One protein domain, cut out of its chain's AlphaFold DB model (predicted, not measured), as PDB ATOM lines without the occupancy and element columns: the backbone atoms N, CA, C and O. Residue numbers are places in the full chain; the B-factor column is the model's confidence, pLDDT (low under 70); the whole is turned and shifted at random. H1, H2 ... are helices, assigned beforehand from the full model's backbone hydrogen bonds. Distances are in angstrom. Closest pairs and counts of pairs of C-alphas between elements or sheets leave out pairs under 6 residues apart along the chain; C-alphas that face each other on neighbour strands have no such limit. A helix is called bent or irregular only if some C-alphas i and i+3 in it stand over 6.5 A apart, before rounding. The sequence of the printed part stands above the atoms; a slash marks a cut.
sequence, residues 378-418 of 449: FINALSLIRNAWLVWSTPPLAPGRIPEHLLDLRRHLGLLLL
ATOM      1  N   PHE A 378      57.124 -27.534  -5.827       95.50
ATOM      2  CA  PHE A 378      56.209 -26.864  -4.889       95.50
ATOM      3  C   PHE A 378      54.789 -26.683  -5.447       95.50
ATOM      4  O   PHE A 378      53.819 -26.958  -4.753       95.50
ATOM      5  N   ILE A 379      54.648 -26.280  -6.717       94.19
ATOM      6  CA  ILE A 379      53.341 -26.024  -7.349       94.19
ATOM      7  C   ILE A 379      52.478 -27.293  -7.352       94.19
ATOM      8  O   ILE A 379      51.355 -27.298  -6.848       94.19
ATOM      9  N   ASN A 380      53.021 -28.380  -7.906       91.81
ATOM     10  CA  ASN A 380      52.326 -29.663  -7.966       91.81
ATOM     11  C   ASN A 380      52.097 -30.250  -6.564       91.81
ATOM     12  O   ASN A 380      51.014 -30.768  -6.309       91.81
ATOM     13  N   ALA A 381      53.064 -30.123  -5.647       88.75
ATOM     14  CA  ALA A 381      52.920 -30.576  -4.265       88.75
ATOM     15  C   ALA A 381      51.778 -29.848  -3.546       88.75
ATOM     16  O   ALA A 381      50.890 -30.487  -2.988       88.75
ATOM     17  N   LEU A 382      51.742 -28.515  -3.635       89.69
ATOM     18  CA  LEU A 382      50.670 -27.688  -3.092       89.69
ATOM     19  C   LEU A 382      49.310 -28.085  -3.676       89.69
ATOM     20  O   LEU A 382      48.350 -28.241  -2.926       89.69
ATOM     21  N   SER A 383      49.214 -28.275  -4.997       89.19
ATOM     22  CA  SER A 383      47.965 -28.707  -5.637       89.19
ATOM     23  C   SER A 383      47.503 -30.071  -5.128       89.19
ATOM     24  O   SER A 383      46.315 -30.256  -4.868       89.19
ATOM     25  N   LEU A 384      48.425 -31.018  -4.967       84.25
ATOM     26  CA  LEU A 384      48.114 -32.373  -4.534       84.25
ATOM     27  C   LEU A 384      47.703 -32.400  -3.049       84.25
ATOM     28  O   LEU A 384      46.703 -33.027  -2.707       84.25
ATOM     29  N   ILE A 385      48.375 -31.625  -2.192       81.06
ATOM     30  CA  ILE A 385      48.006 -31.448  -0.778       81.06
ATOM     31  C   ILE A 385      46.644 -30.747  -0.643       81.06
ATOM     32  O   ILE A 385      45.815 -31.184   0.154       81.06
ATOM     33  N   ARG A 386      46.362 -29.706  -1.442       81.25
ATOM     34  CA  ARG A 386      45.039 -29.049  -1.490       81.25
ATOM     35  C   ARG A 386      43.934 -30.048  -1.850       81.25
ATOM     36  O   ARG A 386      42.896 -30.074  -1.192       81.25
ATOM     37  N   ASN A 387      44.168 -30.892  -2.855       79.25
ATOM     38  CA  ASN A 387      43.214 -31.925  -3.259       79.25
ATOM     39  C   ASN A 387      43.015 -32.970  -2.157       79.25
ATOM     40  O   ASN A 387      41.880 -33.349  -1.878       79.25
ATOM     41  N   ALA A 388      44.093 -33.392  -1.491       73.88
ATOM     42  CA  ALA A 388      44.018 -34.306  -0.359       73.88
ATOM     43  C   ALA A 388      43.178 -33.720   0.786       73.88
ATOM     44  O   ALA A 388      42.286 -34.398   1.286       73.88
ATOM     45  N   TRP A 389      43.372 -32.441   1.132       71.81
ATOM     46  CA  TRP A 389      42.549 -31.746   2.129       71.81
ATOM     47  C   TRP A 389      41.061 -31.770   1.768       71.81
ATOM     48  O   TRP A 389      40.232 -32.067   2.624       71.81
ATOM     49  N   LEU A 390      40.710 -31.499   0.508       69.62
ATOM     50  CA  LEU A 390      39.316 -31.542   0.054       69.62
ATOM     51  C   LEU A 390      38.723 -32.952   0.167       69.62
ATOM     52  O   LEU A 390      37.623 -33.117   0.690       69.62
ATOM     53  N   VAL A 391      39.462 -33.969  -0.280       68.62
ATOM     54  CA  VAL A 391      39.009 -35.366  -0.234       68.62
ATOM     55  C   VAL A 391      38.839 -35.835   1.210       68.62
ATOM     56  O   VAL A 391      37.795 -36.382   1.552       68.62
ATOM     57  N   TRP A 392      39.818 -35.583   2.078       66.06
ATOM     58  CA  TRP A 392      39.786 -36.035   3.471       66.06
ATOM     59  C   TRP A 392      38.745 -35.323   4.319       66.06
ATOM     60  O   TRP A 392      38.256 -35.897   5.289       66.06
ATOM     61  N   SER A 393      38.381 -34.098   3.946       60.69
ATOM     62  CA  SER A 393      37.354 -33.347   4.663       60.69
ATOM     63  C   SER A 393      35.931 -33.645   4.166       60.69
ATOM     64  O   SER A 393      34.966 -33.106   4.702       60.69
ATOM     65  N   THR A 394      35.773 -34.530   3.170       59.34
ATOM     66  CA  THR A 394      34.461 -34.937   2.648       59.34
ATOM     67  C   THR A 394      34.061 -36.315   3.205       59.34
ATOM     68  O   THR A 394      34.784 -37.295   3.016       59.34
ATOM     69  N   PRO A 395      32.901 -36.447   3.879       59.28
ATOM     70  CA  PRO A 395      32.361 -37.752   4.253       59.28
ATOM     71  C   PRO A 395      32.119 -38.635   3.011       59.28
ATOM     72  O   PRO A 395      31.730 -38.100   1.972       59.28
ATOM     73  N   PRO A 396      32.283 -39.972   3.088       52.81
ATOM     74  CA  PRO A 396      32.414 -40.790   4.291       52.81
ATOM     75  C   PRO A 396      33.835 -41.352   4.468       52.81
ATOM     76  O   PRO A 396      34.001 -42.568   4.591       52.81
ATOM     77  N   LEU A 397      34.883 -40.522   4.433       53.53
ATOM     78  CA  LEU A 397      36.236 -41.053   4.615       53.53
ATOM     79  C   LEU A 397      36.360 -41.717   5.999       53.53
ATOM     80  O   LEU A 397      36.210 -41.065   7.033       53.53
ATOM     81  N   ALA A 398      36.601 -43.029   6.024       45.91
ATOM     82  CA  ALA A 398      36.801 -43.762   7.266       45.91
ATOM     83  C   ALA A 398      38.128 -43.303   7.903       45.91
ATOM     84  O   ALA A 398      39.169 -43.430   7.249       45.91
ATOM     85  N   PRO A 399      38.143 -42.825   9.164       41.03
ATOM     86  CA  PRO A 399      39.358 -42.321   9.811       41.03
ATOM     87  C   PRO A 399      40.546 -43.300   9.787       41.03
ATOM     88  O   PRO A 399      41.696 -42.875   9.749       41.03
ATOM     89  N   GLY A 400      40.279 -44.612   9.734       38.19
ATOM     90  CA  GLY A 400      41.301 -45.663   9.649       38.19
ATOM     91  C   GLY A 400      42.076 -45.746   8.326       38.19
ATOM     92  O   GLY A 400      43.117 -46.391   8.301       38.19
ATOM     93  N   ARG A 401      41.626 -45.098   7.236       46.78
ATOM     94  CA  ARG A 401      42.333 -45.105   5.932       46.78
ATOM     95  C   ARG A 401      43.246 -43.900   5.713       46.78
ATOM     96  O   ARG A 401      43.989 -43.853   4.737       46.78
ATOM     97  N   ILE A 402      43.215 -42.918   6.613       50.94
ATOM     98  CA  ILE A 402      44.034 -41.706   6.500       50.94
ATOM     99  C   ILE A 402      45.547 -42.023   6.446       50.94
ATOM    100  O   ILE A 402      46.233 -41.410   5.624       50.94
ATOM    101  N   PRO A 403      46.089 -42.998   7.212       49.31
ATOM    102  CA  PRO A 403      47.491 -43.400   7.078       49.31
ATOM    103  C   PRO A 403      47.856 -43.914   5.676       49.31
ATOM    104  O   PRO A 403      48.887 -43.517   5.139       49.31
ATOM    105  N   GLU A 404      47.004 -44.739   5.056       57.62
ATOM    106  CA  GLU A 404      47.206 -45.222   3.679       57.62
ATOM    107  C   GLU A 404      47.218 -44.050   2.691       57.62
ATOM    108  O   GLU A 404      48.140 -43.917   1.889       57.62
ATOM    109  N   HIS A 405      46.251 -43.135   2.810       62.59
ATOM    110  CA  HIS A 405      46.171 -41.956   1.950       62.59
ATOM    111  C   HIS A 405      47.366 -41.005   2.100       62.59
ATOM    112  O   HIS A 405      47.744 -40.353   1.130       62.59
ATOM    113  N   LEU A 406      47.972 -40.918   3.287       59.19
ATOM    114  CA  LEU A 406      49.189 -40.137   3.524       59.19
ATOM    115  C   LEU A 406      50.434 -40.794   2.920       59.19
ATOM    116  O   LEU A 406      51.290 -40.099   2.374       59.19
ATOM    117  N   LEU A 407      50.547 -42.118   3.005       64.62
ATOM    118  CA  LEU A 407      51.634 -42.847   2.348       64.62
ATOM    119  C   LEU A 407      51.524 -42.726   0.826       64.62
ATOM    120  O   LEU A 407      52.516 -42.452   0.152       64.62
ATOM    121  N   ASP A 408      50.311 -42.840   0.286       71.62
ATOM    122  CA  ASP A 408      50.057 -42.599  -1.132       71.62
ATOM    123  C   ASP A 408      50.326 -41.137  -1.513       71.62
ATOM    124  O   ASP A 408      50.891 -40.880  -2.576       71.62
ATOM    125  N   LEU A 409      49.986 -40.174  -0.644       72.81
ATOM    126  CA  LEU A 409      50.327 -38.763  -0.830       72.81
ATOM    127  C   LEU A 409      51.837 -38.595  -1.015       72.81
ATOM    128  O   LEU A 409      52.263 -38.028  -2.019       72.81
ATOM    129  N   ARG A 410      52.650 -39.108  -0.084       69.88
ATOM    130  CA  ARG A 410      54.113 -38.967  -0.144       69.88
ATOM    131  C   ARG A 410      54.728 -39.685  -1.331       69.88
ATOM    132  O   ARG A 410      55.565 -39.094  -2.009       69.88
ATOM    133  N   ARG A 411      54.248 -40.890  -1.655       76.94
ATOM    134  CA  ARG A 411      54.683 -41.609  -2.859       76.94
ATOM    135  C   ARG A 411      54.439 -40.767  -4.109       76.94
ATOM    136  O   ARG A 411      55.338 -40.637  -4.931       76.94
ATOM    137  N   HIS A 412      53.261 -40.154  -4.240       81.81
ATOM    138  CA  HIS A 412      52.976 -39.270  -5.370       81.81
ATOM    139  C   HIS A 412      53.825 -38.000  -5.349       81.81
ATOM    140  O   HIS A 412      54.309 -37.599  -6.404       81.81
ATOM    141  N   LEU A 413      54.051 -37.388  -4.181       80.69
ATOM    142  CA  LEU A 413      54.930 -36.224  -4.045       80.69
ATOM    143  C   LEU A 413      56.360 -36.530  -4.515       80.69
ATOM    144  O   LEU A 413      56.933 -35.729  -5.254       80.69
ATOM    145  N   GLY A 414      56.899 -37.702  -4.166       78.62
ATOM    146  CA  GLY A 414      58.225 -38.158  -4.590       78.62
ATOM    147  C   GLY A 414      58.378 -38.325  -6.108       78.62
ATOM    148  O   GLY A 414      59.494 -38.278  -6.619       78.62
ATOM    149  N   LEU A 415      57.273 -38.446  -6.857       85.75
ATOM    150  CA  LEU A 415      57.283 -38.496  -8.326       85.75
ATOM    151  C   LEU A 415      57.334 -37.104  -8.978       85.75
ATOM    152  O   LEU A 415      57.604 -36.993 -10.174       85.75
ATOM    153  N   LEU A 416      57.091 -36.027  -8.226       90.75
ATOM    154  CA  LEU A 416      57.007 -34.652  -8.739       90.75
ATOM    155  C   LEU A 416      58.390 -33.995  -8.847       90.75
ATOM    156  O   LEU A 416      58.572 -32.833  -8.465       90.75
ATOM    157  N   LEU A 417      59.369 -34.744  -9.357       92.06
ATOM    158  CA  LEU A 417      60.756 -34.312  -9.444       92.06
ATOM    159  C   LEU A 417      60.942 -33.252 -10.528       92.06
ATOM    160  O   LEU A 417      60.625 -33.437 -11.704       92.06
ATOM    161  N   LEU A 418      61.530 -32.136 -10.124       91.12
ATOM    162  CA  LEU A 418      62.013 -31.113 -11.025       91.12
ATOM    163  C   LEU A 418      63.243 -31.631 -11.786       91.12
ATOM    164  O   LEU A 418      64.080 -32.350 -11.212       91.12
TER     165      LEU A 418
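What this domain is: This is residues 378 to 418 of the 449 residues of the protein "Transposase IS4 family protein" of Myxococcus fulvus (strain ATCC BAA-855 / HW-1) (UniProt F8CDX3). Two helices of nearly equal length, H1 and H2, lie side by side and form one helical hairpin, the second folding back along the first. The turn at one end, residues 393 to 400, sticks out beyond the body, and both ends of the printed part lie at the opposite end. The printed part has 41 residues, with two named helices in the order H1, H2 and no named strand; the class is all helix. The outline is a rod spanning 34 by 16 by 8 A, only just loose and close to compact, with a radius of gyration of the C-alphas of 10.9 A.

Where its parts are: H1 holds residues 378 to 392 and begins at C-alpha 378, at (56.209, -26.864, -4.889); it measures 20.6 A from first to last C-alpha. A short link of 6 residues leads to H2, residues 399 to 414, which measures 24.1 A. H2 begins at C-alpha 399, at (39.358, -42.321, 9.811), and ends at C-alpha 414, at (58.225, -38.158, -4.590). H2 is irregular: C-alphas 400 and 403 are 7.1 A apart, against about 5 A in a regular helix.

How they stand to each other: H1 and H2 touch, with 6 pairs of C-alphas within 8 A. Their closest C-alphas are those of Ala 381 and Leu 413, 6.0 A apart. Their lines stand at a shallow tilt of 14 degrees, and they run opposite ways. Their centres are 11.7 A apart. In H1 every O i to N i+4 pair is within hydrogen-bond range; in H2 10 of 12 are.

The domain as a whole: The two C-alphas farthest apart are those of Pro 396 and Leu 418, at 34.7 A, while the first and last printed C-alphas, of Phe 378 and Leu 418, are 9.5 A apart. Without residues 393 to 400, which stand free, the body spans 29 by 17 by 7 A. The printed part has no cut and no long link. The mean pLDDT of the printed part is 71.2; it is under 70 at residues 390 to 407 and at residue 410.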